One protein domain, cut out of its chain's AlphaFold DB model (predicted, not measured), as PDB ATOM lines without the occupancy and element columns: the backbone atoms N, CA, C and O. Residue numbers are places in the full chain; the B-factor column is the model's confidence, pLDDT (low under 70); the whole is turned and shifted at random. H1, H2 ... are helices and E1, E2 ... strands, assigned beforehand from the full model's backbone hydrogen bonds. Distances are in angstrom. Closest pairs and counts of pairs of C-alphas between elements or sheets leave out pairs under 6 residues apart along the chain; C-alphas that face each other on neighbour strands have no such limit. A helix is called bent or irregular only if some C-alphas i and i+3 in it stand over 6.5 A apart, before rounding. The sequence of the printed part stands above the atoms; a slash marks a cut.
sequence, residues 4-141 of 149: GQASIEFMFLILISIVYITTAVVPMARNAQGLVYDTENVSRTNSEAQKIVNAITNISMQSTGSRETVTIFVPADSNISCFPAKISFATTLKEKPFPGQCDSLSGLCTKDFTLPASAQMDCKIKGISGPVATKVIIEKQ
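Overview. This is residues 4 to 141 of the 149 residues of an uncharacterized protein of uncultured archaeon (UniProt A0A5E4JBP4). A three-stranded sheet, E2 E3 E4, and a two-stranded ribbon, E1 E5, pack along the later half of one very long helix, H1, whose residues 4 to 29 stick out as a bare stalk. The printed part has 138 residues, with one named helix and then five named strands, of mixed class. Both sheets are antiparallel, in the orders E2 - E3 - E4 and E1 - E5. The whole is extended, with a radius of gyration of 23.3 A and spans of 89 by 27 by 20 A; without the stalk the body spans 51 by 24 by 19 A.

Arrangement. E2, residues 78 to 83, E3, residues 86 to 92, and E4, residues 108 to 114, form a meander, each strand the antiparallel neighbour of the one before, in two hairpins. N 81 and O 88, and N 89 and O 111, are within hydrogen-bond range at 2.9 A. H1, residues 4 to 61, was assigned as one helix by its hydrogen bonds but is bent: C-alphas 23 and 26 are 6.6 A apart. Its arms H1a, residues 4 to 23, and H1b, residues 26 to 61, stand at a shallow tilt of 30 degrees, and in both every O i to N i+4 pair is within hydrogen-bond range. H1b is on one face of the E2 E3 E4 sheet, two layers, at a height of 9.4 A over the sheet. It lies over E3, along the strands, at 11 degrees on the local plane; their closest C-alphas are Val 42 and Thr 91, 6.3 A. E1, residues 67 to 74, and E5, residues 132 to 139, are antiparallel, with N 70 and O 136 2.9 A apart. The closest C-alphas of H1b and E1 are Glu 48 and Ile 72, 5.8 A.

Along the chain. H1a, 29.0 A long, begins at C-alpha 4 (-42.249, 14.087, -4.083), and H1b, 52.9 A, ends at C-alpha 61 (35.320, 17.192, 26.959). E1 measures 21.2 A, E2 16.7 A, E3 19.7 A, E4 19.4 A and E5 21.8 A, ending at C-alpha 139 (32.604, 5.938, 27.559).

Size, cuts and confidence. The two C-alphas farthest apart, Gly 4 and Thr 64, are 88.9 A apart. The printed part has no cut; the links E3 to E4 and E4 to E5 are long, 15 and 17 residues. Residue 4 and residues 117 to 126 have pLDDT under 70.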
ATOM      1  N   GLY A   4     -42.996  15.360  -4.107       65.69
ATOM      2  CA  GLY A   4     -42.249  14.087  -4.083       65.69
ATOM      3  C   GLY A   4     -40.904  14.111  -4.821       65.69
ATOM      4  O   GLY A   4     -40.026  13.312  -4.523       65.69
ATOM      5  N   GLN A   5     -40.713  15.046  -5.756       78.00
ATOM      6  CA  GLN A   5     -39.458  15.166  -6.508       78.00
ATOM      7  C   GLN A   5     -38.321  15.672  -5.609       78.00
ATOM      8  O   GLN A   5     -37.229  15.116  -5.629       78.00
ATOM      9  N   ALA A   6     -38.617  16.652  -4.750       78.56
ATOM     10  CA  ALA A   6     -37.637  17.224  -3.828       78.56
ATOM     11  C   ALA A   6     -37.144  16.220  -2.767       78.56
ATOM     12  O   ALA A   6     -35.975  16.250  -2.392       78.56
ATOM     13  N   SER A   7     -38.000  15.307  -2.289       84.62
ATOM     14  CA  SER A   7     -37.585  14.305  -1.294       84.62
ATOM     15  C   SER A   7     -36.682  13.225  -1.894       84.62
ATOM     16  O   SER A   7     -35.743  12.782  -1.240       84.62
ATOM     17  N   ILE A   8     -36.950  12.813  -3.137       88.75
ATOM     18  CA  ILE A   8     -36.132  11.823  -3.851       88.75
ATOM     19  C   ILE A   8     -34.752  12.410  -4.168       88.75
ATOM     20  O   ILE A   8     -33.738  11.758  -3.934       88.75
ATOM     21  N   GLU A   9     -34.700  13.660  -4.629       87.56
ATOM     22  CA  GLU A   9     -33.448  14.368  -4.902       87.56
ATOM     23  C   GLU A   9     -32.575  14.496  -3.645       87.56
ATOM     24  O   GLU A   9     -31.388  14.175  -3.675       87.56
ATOM     25  N   PHE A  10     -33.176  14.846  -2.504       90.69
ATOM     26  CA  PHE A  10     -32.464  14.908  -1.227       90.69
ATOM     27  C   PHE A  10     -31.901  13.544  -0.793       90.69
ATOM     28  O   PHE A  10     -30.766  13.460  -0.322       90.69
ATOM     29  N   MET A  11     -32.657  12.461  -1.000       90.94
ATOM     30  CA  MET A  11     -32.190  11.107  -0.696       90.94
ATOM     31  C   MET A  11     -30.987  10.711  -1.569       90.94
ATOM     32  O   MET A  11     -30.014  10.160  -1.052       90.94
ATOM     33  N   PHE A  12     -31.009  11.042  -2.864       93.38
ATOM     34  CA  PHE A  12     -29.867  10.816  -3.753       93.38
ATOM     35  C   PHE A  12     -28.645  11.650  -3.357       93.38
ATOM     36  O   PHE A  12     -27.535  11.122  -3.363       93.38
ATOM     37  N   LEU A  13     -28.825  12.909  -2.949       93.75
ATOM     38  CA  LEU A  13     -27.722  13.758  -2.484       93.75
ATOM     39  C   LEU A  13     -27.033  13.194  -1.236       93.75
ATOM     40  O   LEU A  13     -25.802  13.183  -1.169       93.75
ATOM     41  N   ILE A  14     -27.804  12.685  -0.269       94.50
ATOM     42  CA  ILE A  14     -27.245  12.012   0.912       94.50
ATOM     43  C   ILE A  14     -26.469  10.763   0.492       94.50
ATOM     44  O   ILE A  14     -25.345  10.554   0.946       94.50
ATOM     45  N   LEU A  15     -27.041   9.948  -0.394       95.88
ATOM     46  CA  LEU A  15     -26.421   8.699  -0.827       95.88
ATOM     47  C   LEU A  15     -25.104   8.959  -1.574       95.88
ATOM     48  O   LEU A  15     -24.089   8.339  -1.257       95.88
ATOM     49  N   ILE A  16     -25.084   9.938  -2.482       95.25
ATOM     50  CA  ILE A  16     -23.871  10.380  -3.189       95.25
ATOM     51  C   ILE A  16     -22.828  10.900  -2.195       95.25
ATOM     52  O   ILE A  16     -21.648  10.581  -2.320       95.25
ATOM     53  N   SER A  17     -23.255  11.651  -1.180       94.38
ATOM     54  CA  SER A  17     -22.360  12.184  -0.149       94.38
ATOM     55  C   SER A  17     -21.724  11.073   0.693       94.38
ATOM     56  O   SER A  17     -20.524  11.117   0.947       94.38
ATOM     57  N   ILE A  18     -22.483  10.042   1.080       96.12
ATOM     58  CA  ILE A  18     -21.953   8.879   1.815       96.12
ATOM     59  C   ILE A  18     -20.933   8.120   0.961       96.12
ATOM     60  O   ILE A  18     -19.846   7.788   1.445       96.12
ATOM     61  N   VAL A  19     -21.251   7.876  -0.312       96.00
ATOM     62  CA  VAL A  19     -20.316   7.234  -1.246       96.00
ATOM     63  C   VAL A  19     -19.046   8.074  -1.361       96.00
ATOM     64  O   VAL A  19     -17.962   7.554  -1.130       96.00
ATOM     65  N   TYR A  20     -19.160   9.385  -1.578       95.75
ATOM     66  CA  TYR A  20     -18.004  10.276  -1.678       95.75
ATOM     67  C   TYR A  20     -17.130  10.278  -0.413       95.75
ATOM     68  O   TYR A  20     -15.904  10.183  -0.499       95.75
ATOM     69  N   ILE A  21     -17.738  10.342   0.775       95.44
ATOM     70  CA  ILE A  21     -16.997  10.310   2.043       95.44
ATOM     71  C   ILE A  21     -16.224   8.995   2.168       95.44
ATOM     72  O   ILE A  21     -15.035   9.002   2.488       95.44
ATOM     73  N   THR A  22     -16.876   7.871   1.890       95.00
ATOM     74  CA  THR A  22     -16.262   6.548   2.051       95.00
ATOM     75  C   THR A  22     -15.183   6.261   1.010       95.00
ATOM     76  O   THR A  22     -14.168   5.658   1.356       95.00
ATOM     77  N   THR A  23     -15.344   6.724  -0.233       93.94
ATOM     78  CA  THR A  23     -14.403   6.431  -1.325       93.94
ATOM     79  C   THR A  23     -13.277   7.446  -1.469       93.94
ATOM     80  O   THR A  23     -12.210   7.079  -1.947       93.94
ATOM     81  N   ALA A  24     -13.490   8.711  -1.095       92.88
ATOM     82  CA  ALA A  24     -12.492   9.771  -1.257       92.88
ATOM     83  C   ALA A  24     -11.959  10.270   0.090       92.88
ATOM     84  O   ALA A  24     -10.754  10.243   0.332       92.88
ATOM     85  N   VAL A  25     -12.843  10.683   1.002       93.81
ATOM     86  CA  VAL A  25     -12.429  11.372   2.237       93.81
ATOM     87  C   VAL A  25     -11.732  10.426   3.217       93.81
ATOM     88  O   VAL A  25     -10.663  10.749   3.732       93.81
ATOM     89  N   VAL A  26     -12.302   9.244   3.462       92.88
ATOM     90  CA  VAL A  26     -11.732   8.254   4.392       92.88
ATOM     91  C   VAL A  26     -10.320   7.801   3.992       92.88
ATOM     92  O   VAL A  26      -9.442   7.850   4.857       92.88
ATOM     93  N   PRO A  27     -10.037   7.377   2.742       91.25
ATOM     94  CA  PRO A  27      -8.677   6.983   2.375       91.25
ATOM     95  C   PRO A  27      -7.696   8.159   2.425       91.25
ATOM     96  O   PRO A  27      -6.584   7.986   2.915       91.25
ATOM     97  N   MET A  28      -8.104   9.369   2.025       89.56
ATOM     98  CA  MET A  28      -7.248  10.557   2.151       89.56
ATOM     99  C   MET A  28      -6.877  10.847   3.609       89.56
ATOM    100  O   MET A  28      -5.714  11.117   3.903       89.56
ATOM    101  N   ALA A  29      -7.840  10.744   4.528       90.44
ATOM    102  CA  ALA A  29      -7.589  10.930   5.953       90.44
ATOM    103  C   ALA A  29      -6.630   9.870   6.514       90.44
ATOM    104  O   ALA A  29      -5.742  10.206   7.294       90.44
ATOM    105  N   ARG A  30      -6.768   8.604   6.096       89.94
ATOM    106  CA  ARG A  30      -5.861   7.521   6.513       89.94
ATOM    107  C   ARG A  30      -4.434   7.743   6.012       89.94
ATOM    108  O   ARG A  30      -3.509   7.663   6.812       89.94
ATOM    109  N   ASN A  31      -4.267   8.100   4.740       88.62
ATOM    110  CA  ASN A  31      -2.949   8.389   4.170       88.62
ATOM    111  C   ASN A  31      -2.292   9.584   4.878       88.62
ATOM    112  O   ASN A  31      -1.116   9.536   5.224       88.62
ATOM    113  N   ALA A  32      -3.062  10.642   5.156       88.06
ATOM    114  CA  ALA A  32      -2.565  11.798   5.897       88.06
ATOM    115  C   ALA A  32      -2.120  11.426   7.322       88.06
ATOM    116  O   ALA A  32      -1.070  11.876   7.771       88.06
ATOM    117  N   GLN A  33      -2.881  10.582   8.026       89.88
ATOM    118  CA  GLN A  33      -2.503  10.101   9.358       89.88
ATOM    119  C   GLN A  33      -1.214   9.276   9.330       89.88
ATOM    120  O   GLN A  33      -0.349   9.484  10.180       89.88
ATOM    121  N   GLY A  34      -1.063   8.379   8.354       88.62
ATOM    122  CA  GLY A  34       0.158   7.589   8.216       88.62
ATOM    123  C   GLY A  34       1.382   8.459   7.907       88.62
ATOM    124  O   GLY A  34       2.408   8.305   8.560       88.62
ATOM    125  N   LEU A  35       1.249   9.469   7.038       87.56
ATOM    126  CA  LEU A  35       2.318  10.447   6.776       87.56
ATOM    127  C   LEU A  35       2.723  11.243   8.026       87.56
ATOM    128  O   LEU A  35       3.908  11.510   8.241       87.56
ATOM    129  N   VAL A  36       1.751  11.633   8.856       88.75
ATOM    130  CA  VAL A  36       2.022  12.320  10.128       88.75
ATOM    131  C   VAL A  36       2.794  11.404  11.076       88.75
ATOM    132  O   VAL A  36       3.788  11.841  11.653       88.75
ATOM    133  N   TYR A  37       2.386  10.141  11.193       89.44
ATOM    134  CA  TYR A  37       3.053   9.156  12.044       89.44
ATOM    135  C   TYR A  37       4.494   8.876  11.591       89.44
ATOM    136  O   TYR A  37       5.424   8.869  12.397       89.44
ATOM    137  N   ASP A  38       4.694   8.729  10.286       88.06
ATOM    138  CA  ASP A  38       5.999   8.543   9.656       88.06
ATOM    139  C   ASP A  38       6.933   9.737   9.923       88.06
ATOM    140  O   ASP A  38       8.078   9.576  10.360       88.06
ATOM    141  N   THR A  39       6.418  10.957   9.751       87.12
ATOM    142  CA  THR A  39       7.157  12.196  10.043       87.12
ATOM    143  C   THR A  39       7.505  12.302  11.526       87.12
ATOM    144  O   THR A  39       8.617  12.697  11.892       87.12
ATOM    145  N   GLU A  40       6.568  11.936  12.399       89.81
ATOM    146  CA  GLU A  40       6.779  11.917  13.840       89.81
ATOM    147  C   GLU A  40       7.889  10.933  14.227       89.81
ATOM    148  O   GLU A  40       8.779  11.299  14.996       89.81
ATOM    149  N   ASN A  41       7.898   9.723  13.665       88.69
ATOM    150  CA  ASN A  41       8.928   8.720  13.939       88.69
ATOM    151  C   ASN A  41      10.320   9.172  13.487       88.69
ATOM    152  O   ASN A  41      11.289   9.013  14.237       88.69
ATOM    153  N   VAL A  42      10.432   9.799  12.313       88.50
ATOM    154  CA  VAL A  42      11.698  10.392  11.850       88.50
ATOM    155  C   VAL A  42      12.158  11.500  12.797       88.50
ATOM    156  O   VAL A  42      13.320  11.530  13.207       88.50
ATOM    157  N   SER A  43      11.247  12.394  13.189       89.44
ATOM    158  CA  SER A  43      11.544  13.500  14.104       89.44
ATOM    159  C   SER A  43      11.996  13.002  15.481       89.44
ATOM    160  O   SER A  43      13.028  13.439  15.996       89.44
ATOM    161  N   ARG A  44      11.284  12.020  16.050       89.38
ATOM    162  CA  ARG A  44      11.642  11.367  17.317       89.38
ATOM    163  C   ARG A  44      13.003  10.688  17.218       89.38
ATOM    164  O   ARG A  44      13.861  10.960  18.049       89.38
ATOM    165  N   THR A  45      13.249   9.896  16.173       87.50
ATOM    166  CA  THR A  45      14.555   9.248  15.948       87.50
ATOM    167  C   THR A  45      15.685  10.272  15.893       87.50
ATOM    168  O   THR A  45      16.716  10.086  16.530       87.50
ATOM    169  N   ASN A  46      15.483  11.385  15.187       88.25
ATOM    170  CA  ASN A  46      16.456  12.470  15.083       88.25
ATOM    171  C   ASN A  46      16.679  13.196  16.429       88.25
ATOM    172  O   ASN A  46      17.794  13.614  16.734       88.25
ATOM    173  N   SER A  47      15.647  13.329  17.264       90.88
ATOM    174  CA  SER A  47      15.786  13.888  18.614       90.88
ATOM    175  C   SER A  47      16.599  12.966  19.529       90.88
ATOM    176  O   SER A  47      17.531  13.409  20.199       90.88
ATOM    177  N   GLU A  48      16.297  11.669  19.513       88.56
ATOM    178  CA  GLU A  48      17.009  10.658  20.300       88.56
ATOM    179  C   GLU A  48      18.457  10.504  19.828       88.56
ATOM    180  O   GLU A  48      19.371  10.405  20.644       88.56
ATOM    181  N   ALA A  49      18.688  10.611  18.519       85.69
ATOM    182  CA  ALA A  49      20.014  10.710  17.931       85.69
ATOM    183  C   ALA A  49      20.835  11.854  18.518       85.69
ATOM    184  O   ALA A  49      21.969  11.661  18.962       85.69
ATOM    185  N   GLN A  50      20.237  13.044  18.554       88.44
ATOM    186  CA  GLN A  50      20.891  14.239  19.061       88.44
ATOM    187  C   GLN A  50      21.258  14.094  20.542       88.44
ATOM    188  O   GLN A  50      22.311  14.577  20.947       88.44
ATOM    189  N   LYS A  51      20.452  13.389  21.349       88.94
ATOM    190  CA  LYS A  51      20.803  13.094  22.751       88.94
ATOM    191  C   LYS A  51      22.094  12.287  22.853       88.94
ATOM    192  O   LYS A  51      22.956  12.636  23.655       88.94
ATOM    193  N   ILE A  52      22.252  11.254  22.020       86.31
ATOM    194  CA  ILE A  52      23.477  10.443  21.982       86.31
ATOM    195  C   ILE A  52      24.662  11.318  21.560       86.31
ATOM    196  O   ILE A  52      25.678  11.339  22.246       86.31
ATOM    197  N   VAL A  53      24.525  12.090  20.475       86.44
ATOM    198  CA  VAL A  53      25.584  12.988  19.972       86.44
ATOM    199  C   VAL A  53      25.990  14.035  21.016       86.44
ATOM    200  O   VAL A  53      27.176  14.320  21.192       86.44
ATOM    201  N   ASN A  54      25.027  14.592  21.747       88.38
ATOM    202  CA  ASN A  54      25.292  15.576  22.790       88.38
ATOM    203  C   ASN A  54      26.021  14.950  23.984       88.38
ATOM    204  O   ASN A  54      27.001  15.523  24.452       88.38
ATOM    205  N   ALA A  55      25.600  13.769  24.441       86.25
ATOM    206  CA  ALA A  55      26.275  13.052  25.523       86.25
ATOM    207  C   ALA A  55      27.704  12.643  25.136       86.25
ATOM    208  O   ALA A  55      28.640  12.802  25.911       86.25
ATOM    209  N   ILE A  56      27.898  12.212  23.889       83.81
ATOM    210  CA  ILE A  56      29.221  11.984  23.301       83.81
ATOM    211  C   ILE A  56      30.083  13.243  23.384       83.81
ATOM    212  O   ILE A  56      31.221  13.192  23.843       83.81
ATOM    213  N   THR A  57      29.537  14.376  22.943       84.69
ATOM    214  CA  THR A  57      30.260  15.648  22.930       84.69
ATOM    215  C   THR A  57      30.626  16.057  24.355       84.69
ATOM    216  O   THR A  57      31.772  16.416  24.614       84.69
ATOM    217  N   ASN A  58      29.695  15.909  25.298       86.44
ATOM    218  CA  ASN A  58      29.909  16.173  26.716       86.44
ATOM    219  C   ASN A  58      31.038  15.307  27.299       86.44
ATOM    220  O   ASN A  58      32.018  15.836  27.818       86.44
ATOM    221  N   ILE A  59      30.960  13.985  27.141       84.75
ATOM    222  CA  ILE A  59      31.985  13.048  27.620       84.75
ATOM    223  C   ILE A  59      33.339  13.302  26.951       84.75
ATOM    224  O   ILE A  59      34.375  13.203  27.608       84.75
ATOM    225  N   SER A  60      33.360  13.675  25.668       81.06
ATOM    226  CA  SER A  60      34.609  13.966  24.955       81.06
ATOM    227  C   SER A  60      35.399  15.124  25.581       81.06
ATOM    228  O   SER A  60      36.631  15.110  25.540       81.06
ATOM    229  N   MET A  61      34.713  16.072  26.230       83.56
ATOM    230  CA  MET A  61      35.320  17.192  26.959       83.56
ATOM    231  C   MET A  61      35.765  16.828  28.383       83.56
ATOM    232  O   MET A  61      36.507  17.587  29.002       83.56
ATOM    233  N   GLN A  62      35.345  15.678  28.912       84.50
ATOM    234  CA  GLN A  62      35.713  15.229  30.254       84.50
ATOM    235  C   GLN A  62      37.033  14.442  30.267       84.50
ATOM    236  O   GLN A  62      37.650  14.179  29.229       84.50
ATOM    237  N   SER A  63      37.491  14.066  31.461       82.31
ATOM    238  CA  SER A  63      38.663  13.211  31.636       82.31
ATOM    239  C   SER A  63      38.449  11.815  31.049       82.31
ATOM    240  O   SER A  63      37.334  11.304  30.955       82.31
ATOM    241  N   THR A  64      39.547  11.169  30.672       83.31
ATOM    242  CA  THR A  64      39.567   9.755  30.293       83.31
ATOM    243  C   THR A  64      38.909   8.880  31.365       83.31
ATOM    244  O   THR A  64      39.152   9.084  32.552       83.31
ATOM    245  N   GLY A  65      38.094   7.902  30.956       77.19
ATOM    246  CA  GLY A  65      37.350   7.037  31.880       77.19
ATOM    247  C   GLY A  65      36.001   7.603  32.333       77.19
ATOM    248  O   GLY A  65      35.256   6.908  33.025       77.19
ATOM    249  N   SER A  66      35.644   8.827  31.920       83.56
ATOM    250  CA  SER A  66      34.289   9.350  32.096       83.56
ATOM    251  C   SER A  66      33.263   8.513  31.336       83.56
ATOM    252  O   SER A  66      33.473   8.124  30.181       83.56
ATOM    253  N   ARG A  67      32.129   8.266  31.999       84.00
ATOM    254  CA  ARG A  67      31.002   7.483  31.488       84.00
ATOM    255  C   ARG A  67      29.700   8.236  31.700       84.00
ATOM    256  O   ARG A  67      29.458   8.765  32.781       84.00
ATOM    257  N   GLU A  68      28.835   8.207  30.699       84.69
ATOM    258  CA  GLU A  68      27.477   8.745  30.768       84.69
ATOM    259  C   GLU A  68      26.514   7.681  30.251       84.69
ATOM    260  O   GLU A  68      26.783   6.986  29.269       84.69
ATOM    261  N   THR A  69      25.393   7.514  30.948       85.75
ATOM    262  CA  THR A  69      24.330   6.602  30.526       85.75
ATOM    263  C   THR A  69      23.158   7.426  30.033       85.75
ATOM    264  O   THR A  69      22.525   8.135  30.814       85.75
ATOM    265  N   VAL A  70      22.839   7.296  28.749       86.75
ATOM    266  CA  VAL A  70      21.704   7.971  28.122       86.75
ATOM    267  C   VAL A  70      20.600   6.954  27.902       86.75
ATOM    268  O   VAL A  70      20.828   5.866  27.374       86.75
ATOM    269  N   THR A  71      19.383   7.300  28.309       87.00
ATOM    270  CA  THR A  71      18.203   6.508  27.958       87.00
ATOM    271  C   THR A  71      17.651   7.040  26.649       87.00
ATOM    272  O   THR A  71      17.333   8.226  26.565       87.00
ATOM    273  N   ILE A  72      17.546   6.166  25.651       88.06
ATOM    274  CA  ILE A  72      16.992   6.494  24.341       88.06
ATOM    275  C   ILE A  72      15.766   5.645  24.047       88.06
ATOM    276  O   ILE A  72      15.658   4.496  24.489       88.06
ATOM    277  N   PHE A  73      14.853   6.211  23.270       89.69
ATOM    278  CA  PHE A  73      13.690   5.498  22.765       89.69
ATOM    279  C   PHE A  73      13.773   5.360  21.248       89.69
ATOM    280  O   PHE A  73      13.622   6.336  20.525       89.69
ATOM    281  N   VAL A  74      13.992   4.148  20.746       89.25
ATOM    282  CA  VAL A  74      13.983   3.908  19.300       89.25
ATOM    283  C   VAL A  74      12.535   3.672  18.878       89.25
ATOM    284  O   VAL A  74      11.938   2.727  19.394       89.25
ATOM    285  N   PRO A  75      11.938   4.507  18.008       87.81
ATOM    286  CA  PRO A  75      10.572   4.303  17.535       87.81
ATOM    287  C   PRO A  75      10.481   3.118  16.562       87.81
ATOM    288  O   PRO A  75      11.486   2.510  16.190       87.81
ATOM    289  N   ALA A  76       9.256   2.734  16.203       88.00
ATOM    290  CA  ALA A  76       9.022   1.625  15.283       88.00
ATOM    291  C   ALA A  76       9.635   1.909  13.904       88.00
ATOM    292  O   ALA A  76       9.713   3.060  13.483       88.00
ATOM    293  N   ASP A  77      10.073   0.847  13.222       88.81
ATOM    294  CA  ASP A  77      10.666   0.910  11.878       88.81
ATOM    295  C   ASP A  77      11.958   1.753  11.789       88.81
ATOM    296  O   ASP A  77      12.415   2.104  10.697       88.81
ATOM    297  N   SER A  78      12.580   2.028  12.942       89.00
ATOM    298  CA  SER A  78      13.841   2.754  13.063       89.00
ATOM    299  C   SER A  78      14.962   1.877  13.611       89.00
ATOM    300  O   SER A  78      14.751   1.003  14.456       89.00
ATOM    301  N   ASN A  79      16.181   2.139  13.146       88.88
ATOM    302  CA  ASN A  79      17.402   1.477  13.577       88.88
ATOM    303  C   ASN A  79      18.489   2.509  13.895       88.88
ATOM    304  O   ASN A  79      18.682   3.477  13.159       88.88
ATOM    305  N   ILE A  80      19.206   2.279  14.992       85.62
ATOM    306  CA  ILE A  80      20.342   3.085  15.427       85.62
ATOM    307  C   ILE A  80      21.592   2.221  15.407       85.62
ATOM    308  O   ILE A  80      21.693   1.231  16.134       85.62
ATOM    309  N   SER A  81      22.570   2.624  14.605       85.75
ATOM    310  CA  SER A  81      23.861   1.955  14.488       85.75
ATOM    311  C   SER A  81      24.989   2.935  14.756       85.75
ATOM    312  O   SER A  81      24.953   4.083  14.320       85.75
ATOM    313  N   CYS A  82      26.013   2.481  15.469       80.31
ATOM    314  CA  CYS A  82      27.154   3.316  15.797       80.31
ATOM    315  C   CYS A  82      28.433   2.773  15.170       80.31
ATOM    316  O   CYS A  82      28.682   1.570  15.167       80.31
ATOM    317  N   PHE A  83      29.241   3.685  14.648       79.81
ATOM    318  CA  PHE A  83      30.524   3.423  14.019       79.81
ATOM    319  C   PHE A  83      31.588   4.331  14.661       79.81
ATOM    320  O   PHE A  83      31.239   5.375  15.213       79.81
ATOM    321  N   PRO A  84      32.889   4.002  14.557       73.38
ATOM    322  CA  PRO A  84      33.953   4.723  15.267       73.38
ATOM    323  C   PRO A  84      33.998   6.245  15.043       73.38
ATOM    324  O   PRO A  84      34.450   6.975  15.915       73.38
ATOM    325  N   ALA A  85      33.524   6.731  13.891       77.50
ATOM    326  CA  ALA A  85      33.525   8.155  13.540       77.50
ATOM    327  C   ALA A  85      32.126   8.724  13.248       77.50
ATOM    328  O   ALA A  85      31.993   9.906  12.921       77.50
ATOM    329  N   LYS A  86      31.077   7.896  13.311       83.62
ATOM    330  CA  LYS A  86      29.725   8.323  12.948       83.62
ATOM    331  C   LYS A  86      28.648   7.545  13.679       83.62
ATOM    332  O   LYS A  86      28.790   6.351  13.923       83.62
ATOM    333  N   ILE A  87      27.530   8.204  13.934       84.62
ATOM    334  CA  ILE A  87      26.302   7.535  14.356       84.62
ATOM    335  C   ILE A  87      25.317   7.601  13.203       84.62
ATOM    336  O   ILE A  87      25.077   8.679  12.665       84.62
ATOM    337  N   SER A  88      24.782   6.451  12.816       86.62
ATOM    338  CA  SER A  88      23.837   6.315  11.717       86.62
ATOM    339  C   SER A  88      22.459   5.969  12.256       86.62
ATOM    340  O   SER A  88      22.300   5.064  13.081       86.62
ATOM    341  N   PHE A  89      21.467   6.697  11.769       88.38
ATOM    342  CA  PHE A  89      20.064   6.504  12.087       88.38
ATOM    343  C   PHE A  89      19.337   6.190  10.798       88.38
ATOM    344  O   PHE A  89      19.438   6.947   9.836       88.38
ATOM    345  N   ALA A  90      18.599   5.094  10.786       89.50
ATOM    346  CA  ALA A  90      17.768   4.696   9.667       89.50
ATOM    347  C   ALA A  90      16.315   4.627  10.133       89.50
ATOM    348  O   ALA A  90      16.046   4.144  11.227       89.50
ATOM    349  N   THR A  91      15.373   5.131   9.348       89.94
ATOM    350  CA  THR A  91      13.929   4.985   9.586       89.94
ATOM    351  C   THR A  91      13.257   4.650   8.270       89.94
ATOM    352  O   THR A  91      13.544   5.292   7.265       89.94
ATOM    353  N   THR A  92      12.394   3.641   8.265       90.25
ATOM    354  CA  THR A  92      11.674   3.213   7.062       90.25
ATOM    355  C   THR A  92      10.277   3.813   7.074       90.25
ATOM    356  O   THR A  92       9.509   3.558   7.998       90.25
ATOM    357  N   LEU A  93       9.954   4.610   6.056       89.00
ATOM    358  CA  LEU A  93       8.623   5.183   5.870       89.00
ATOM    359  C   LEU A  93       7.705   4.189   5.161       89.00
ATOM    360  O   LEU A  93       8.134   3.473   4.254       89.00
ATOM    361  N   LYS A  94       6.431   4.166   5.548       86.75
ATOM    362  CA  LYS A  94       5.417   3.277   4.965       86.75
ATOM    363  C   LYS A  94       4.551   4.009   3.953       86.75
ATOM    364  O   LYS A  94       4.175   3.421   2.939       86.75
ATOM    365  N   GLU A  95       4.272   5.285   4.200       85.81
ATOM    366  CA  GLU A  95       3.377   6.074   3.366       85.81
ATOM    367  C   GLU A  95       4.122   6.901   2.317       85.81
ATOM    368  O   GLU A  95       5.149   7.531   2.571       85.81
ATOM    369  N   LYS A  96       3.560   6.925   1.105       81.56
ATOM    370  CA  LYS A  96       4.033   7.758  -0.007       81.56
ATOM    371  C   LYS A  96       3.273   9.093  -0.036       81.56
ATOM    372  O   LYS A  96       2.100   9.126   0.336       81.56
ATOM    373  N   PRO A  97       3.866  10.175  -0.573       82.06
ATOM    374  CA  PRO A  97       5.191  10.255  -1.192       82.06
ATOM    375  C   PRO A  97       6.326  10.339  -0.166       82.06
ATOM    376  O   PRO A  97       6.192  10.985   0.871       82.06
ATOM    377  N   PHE A  98       7.471   9.739  -0.495       82.25
ATOM    378  CA  PHE A  98       8.669   9.862   0.330       82.25
ATOM    379  C   PHE A  98       9.341  11.227   0.105       82.25
ATOM    380  O   PHE A  98       9.410  11.693  -1.039       82.25
ATOM    381  N   PRO A  99       9.851  11.881   1.162       79.81
ATOM    382  CA  PRO A  99      10.615  13.110   1.009       79.81
ATOM    383  C   PRO A  99      11.920  12.829   0.254       79.81
ATOM    384  O   PRO A  99      12.506  11.760   0.392       79.81
ATOM    385  N   GLY A 100      12.417  13.807  -0.510       78.69
ATOM    386  CA  GLY A 100      13.577  13.622  -1.403       78.69
ATOM    387  C   GLY A 100      14.911  13.287  -0.717       78.69
ATOM    388  O   GLY A 100      15.900  13.042  -1.395       78.69
ATOM    389  N   GLN A 101      14.948  13.295   0.616       80.62
ATOM    390  CA  GLN A 101      16.098  12.892   1.433       80.62
ATOM    391  C   GLN A 101      16.096  11.387   1.752       80.62
ATOM    392  O   GLN A 101      17.052  10.886   2.338       80.62
ATOM    393  N   CYS A 102      15.021  10.684   1.397       84.06
ATOM    394  CA  CYS A 102      14.836   9.260   1.627       84.06
ATOM    395  C   CYS A 102      14.842   8.514   0.295       84.06
ATOM    396  O   CYS A 102      14.515   9.081  -0.750       84.06
ATOM    397  N   ASP A 103      15.204   7.234   0.332       86.06
ATOM    398  CA  ASP A 103      15.173   6.395  -0.859       86.06
ATOM    399  C   ASP A 103      13.741   6.300  -1.411       86.06
ATOM    400  O   ASP A 103      12.801   5.908  -0.717       86.06
ATOM    401  N   SER A 104      13.578   6.658  -2.684       79.81
ATOM    402  CA  SER A 104      12.289   6.697  -3.370       79.81
ATOM    403  C   SER A 104      11.682   5.308  -3.593       79.81
ATOM    404  O   SER A 104      10.468   5.199  -3.796       79.81
ATOM    405  N   LEU A 105      12.501   4.252  -3.539       79.88
ATOM    406  CA  LEU A 105      12.074   2.866  -3.724       79.88
ATOM    407  C   LEU A 105      11.724   2.188  -2.399       79.88
ATOM    408  O   LEU A 105      10.650   1.593  -2.294       79.88
ATOM    409  N   SER A 106      12.607   2.276  -1.401       81.75
ATOM    410  CA  SER A 106      12.438   1.580  -0.119       81.75
ATOM    411  C   SER A 106      11.794   2.418   0.989       81.75
ATOM    412  O   SER A 106      11.414   1.858   2.013       81.75
ATOM    413  N   GLY A 107      11.677   3.740   0.821       84.62
ATOM    414  CA  GLY A 107      11.231   4.641   1.888       84.62
ATOM    415  C   GLY A 107      12.247   4.783   3.024       84.62
ATOM    416  O   GLY A 107      11.926   5.345   4.069       84.62
ATOM    417  N   LEU A 108      13.471   4.270   2.852       88.50
ATOM    418  CA  LEU A 108      14.512   4.322   3.867       88.50
ATOM    419  C   LEU A 108      15.104   5.734   3.948       88.50
ATOM    420  O   LEU A 108      15.745   6.222   3.018       88.50
ATOM    421  N   CYS A 109      14.918   6.376   5.093       88.12
ATOM    422  CA  CYS A 109      15.535   7.642   5.449       88.12
ATOM    423  C   CYS A 109      16.747   7.373   6.335       88.12
ATOM    424  O   CYS A 109      16.595   6.896   7.462       88.12
ATOM    425  N   THR A 110      17.944   7.704   5.857       89.12
ATOM    426  CA  THR A 110      19.176   7.578   6.645       89.12
ATOM    427  C   THR A 110      19.759   8.938   6.975       89.12
ATOM    428  O   THR A 110      19.861   9.802   6.104       89.12
ATOM    429  N   LYS A 111      20.204   9.117   8.217       87.25
ATOM    430  CA  LYS A 111      20.926  10.304   8.657       87.25
ATOM    431  C   LYS A 111      22.157   9.902   9.451       87.25
ATOM    432  O   LYS A 111      22.050   9.211  10.464       87.25
ATOM    433  N   ASP A 112      23.304  10.390   9.000       88.00
ATOM    434  CA  ASP A 112      24.588  10.161   9.646       88.00
ATOM    435  C   ASP A 112      25.035  11.433  10.373       88.00
ATOM    436  O   ASP A 112      25.007  12.531   9.817       88.00
ATOM    437  N   PHE A 113      25.468  11.279  11.621       84.56
ATOM    438  CA  PHE A 113      26.095  12.330  12.411       84.56
ATOM    439  C   PHE A 113      27.578  12.028  12.549       84.56
ATOM    440  O   PHE A 113      27.959  11.013  13.135       84.56
ATOM    441  N   THR A 114      28.414  12.908  12.007       84.25
ATOM    442  CA  THR A 114      29.868  12.830  12.144       84.25
ATOM    443  C   THR A 114      30.291  13.256  13.539       84.25
ATOM    444  O   THR A 114      29.897  14.322  14.016       84.25
ATOM    445  N   LEU A 115      31.110  12.431  14.180       78.88
ATOM    446  CA  LEU A 115      31.655  12.706  15.501       78.88
ATOM    447  C   LEU A 115      32.960  13.509  15.384       78.88
ATOM    448  O   LEU A 115      33.714  13.311  14.428       78.88
ATOM    449  N   PRO A 116      33.255  14.415  16.334       73.56
ATOM    450  CA  PRO A 116      34.523  15.134  16.343       73.56
ATOM    451  C   PRO A 116      35.691  14.161  16.564       73.56
ATOM    452  O   PRO A 116      35.586  13.230  17.359       73.56
ATOM    453  N   ALA A 117      36.828  14.395  15.902       66.81
ATOM    454  CA  ALA A 117      38.002  13.509  15.956       66.81
ATOM    455  C   ALA A 117      38.581  13.305  17.374       66.81
ATOM    456  O   ALA A 117      39.280  12.327  17.629       66.81
ATOM    457  N   SER A 118      38.278  14.214  18.306       62.22
ATOM    458  CA  SER A 118      38.640  14.125  19.725       62.22
ATOM    459  C   SER A 118      37.806  13.109  20.513       62.22
ATOM    460  O   SER A 118      38.217  12.684  21.592       62.22
ATOM    461  N   ALA A 119      36.651  12.696  19.989       61.84
ATOM    462  CA  ALA A 119      35.790  11.684  20.579       61.84
ATOM    463  C   ALA A 119      36.213  10.286  20.096       61.84
ATOM    464  O   ALA A 119      35.447   9.589  19.434       61.84
ATOM    465  N   GLN A 120      37.445   9.863  20.407       62.75
ATOM    466  CA  GLN A 120      37.824   8.450  20.287       62.75
ATOM    467  C   GLN A 120      36.957   7.642  21.258       62.75
ATOM    468  O   GLN A 120      37.212   7.602  22.463       62.75
ATOM    469  N   MET A 121      35.886   7.049  20.746       63.69
ATOM    470  CA  MET A 121      34.918   6.324  21.558       63.69
ATOM    471  C   MET A 121      34.713   4.918  21.031       63.69
ATOM    472  O   MET A 121      34.570   4.688  19.831       63.69
ATOM    473  N   ASP A 122      34.629   3.986  21.973       63.88
ATOM    474  CA  ASP A 122      34.195   2.623  21.711       63.88
ATOM    475  C   ASP A 122      32.668   2.583  21.794       63.88
ATOM    476  O   ASP A 122      32.067   2.470  22.865       63.88
ATOM    477  N   CYS A 123      32.024   2.765  20.647       63.19
ATOM    478  CA  CYS A 123      30.578   2.753  20.577       63.19
ATOM    479  C   CYS A 123      30.077   1.310  20.439       63.19
ATOM    480  O   CYS A 123      29.900   0.794  19.338       63.19
ATOM    481  N   LYS A 124      29.810   0.649  21.570       66.88
ATOM    482  CA  LYS A 124      29.326  -0.749  21.613       66.88
ATOM    483  C   LYS A 124      27.860  -0.930  21.194       66.88
ATOM    484  O   LYS A 124      27.274  -1.988  21.431       66.88
ATOM    485  N   ILE A 125      27.247   0.080  20.582       69.94
ATOM    486  CA  ILE A 125      25.856   0.026  20.131       69.94
ATOM    487  C   ILE A 125      25.785  -0.812  18.852       69.94
ATOM    488  O   ILE A 125      25.990  -0.313  17.744       69.94
ATOM    489  N   LYS A 126      25.480  -2.103  19.002       69.31
ATOM    490  CA  LYS A 126      25.150  -2.975  17.873       69.31
ATOM    491  C   LYS A 126      23.677  -2.780  17.513       69.31
ATOM    492  O   LYS A 126      22.828  -3.253  18.257       69.31
ATOM    493  N   GLY A 127      23.423  -2.078  16.405       75.75
ATOM    494  CA  GLY A 127      22.143  -1.995  15.683       75.75
ATOM    495  C   GLY A 127      20.888  -2.204  16.531       75.75
ATOM    496  O   GLY A 127      20.348  -3.308  16.561       75.75
ATOM    497  N   ILE A 128      20.426  -1.161  17.222       83.44
ATOM    498  CA  ILE A 128      19.185  -1.231  17.999       83.44
ATOM    499  C   ILE A 128      18.018  -0.989  17.048       83.44
ATOM    500  O   ILE A 128      17.862   0.124  16.551       83.44
ATOM    501  N   SER A 129      17.184  -2.006  16.839       87.44
ATOM    502  CA  SER A 129      15.913  -1.874  16.122       87.44
ATOM    503  C   SER A 129      14.781  -1.587  17.103       87.44
ATOM    504  O   SER A 129      14.640  -2.289  18.106       87.44
ATOM    505  N   GLY A 130      13.976  -0.565  16.821       86.88
ATOM    506  CA  GLY A 130      12.786  -0.246  17.606       86.88
ATOM    507  C   GLY A 130      11.560  -1.105  17.252       86.88
ATOM    508  O   GLY A 130      11.627  -1.916  16.324       86.88
ATOM    509  N   PRO A 131      10.427  -0.929  17.966       88.81
ATOM    510  CA  PRO A 131      10.221   0.037  19.044       88.81
ATOM    511  C   PRO A 131      10.771  -0.462  20.393       88.81
ATOM    512  O   PRO A 131      10.244  -1.412  20.967       88.81
ATOM    513  N   VAL A 132      11.815   0.179  20.929       89.94
ATOM    514  CA  VAL A 132      12.431  -0.240  22.201       89.94
ATOM    515  C   VAL A 132      13.039   0.937  22.962       89.94
ATOM    516  O   VAL A 132      13.731   1.783  22.396       89.94
ATOM    517  N   ALA A 133      12.800   0.973  24.273       87.31
ATOM    518  CA  ALA A 133      13.536   1.837  25.189       87.31
ATOM    519  C   ALA A 133      14.811   1.112  25.625       87.31
ATOM    520  O   ALA A 133      14.742   0.011  26.173       87.31
ATOM    521  N   THR A 134      15.973   1.717  25.402       84.94
ATOM    522  CA  THR A 134      17.243   1.116  25.807       84.94
ATOM    523  C   THR A 134      18.191   2.139  26.403       84.94
ATOM    524  O   THR A 134      18.096   3.343  26.157       84.94
ATOM    525  N   LYS A 135      19.097   1.647  27.244       84.38
ATOM    526  CA  LYS A 135      20.137   2.454  27.874       84.38
ATOM    527  C   LYS A 135      21.420   2.268  27.091       84.38
ATOM    528  O   LYS A 135      21.922   1.155  26.959       84.38
ATOM    529  N   VAL A 136      21.949   3.373  26.599       82.44
ATOM    530  CA  VAL A 136      23.226   3.423  25.906       82.44
ATOM    531  C   VAL A 136      24.259   3.977  26.870       82.44
ATOM    532  O   VAL A 136      24.090   5.063  27.423       82.44
ATOM    533  N   ILE A 137      25.325   3.211  27.078       80.94
ATOM    534  CA  ILE A 137      26.472   3.628  27.878       80.94
ATOM    535  C   ILE A 137      27.525   4.157  26.914       80.94
ATOM    536  O   ILE A 137      27.931   3.449  25.991       80.94
ATOM    537  N   ILE A 138      27.946   5.397  27.129       81.06
ATOM    538  CA  ILE A 138      28.976   6.068  26.343       81.06
ATOM    539  C   ILE A 138      30.180   6.264  27.263       81.06
ATOM    540  O   ILE A 138      30.034   6.719  28.397       81.06
ATOM    541  N   GLU A 139      31.365   5.895  26.785       79.19
ATOM    542  CA  GLU A 139      32.604   5.938  27.559       79.19
ATOM    543  C   GLU A 139      33.734   6.563  26.739       79.19
ATOM    544  O   GLU A 139      33.960   6.186  25.584       79.19
ATOM    545  N   LYS A 140      34.473   7.495  27.354       79.44
ATOM    546  CA  LYS A 140      35.709   8.031  26.775       79.44
ATOM    547  C   LYS A 140      36.844   7.038  26.975       79.44
ATOM    548  O   LYS A 140      37.272   6.800  28.107       79.44
ATOM    549  N   GLN A 141      37.362   6.508  25.870       72.81
ATOM    550  CA  GLN A 141      38.533   5.638  25.887       72.81
ATOM    551  C   GLN A 141      39.794   6.428  26.249       72.81
ATOM    552  O   GLN A 141      39.916   7.622  25.963       72.81
TER     553      GLN A 141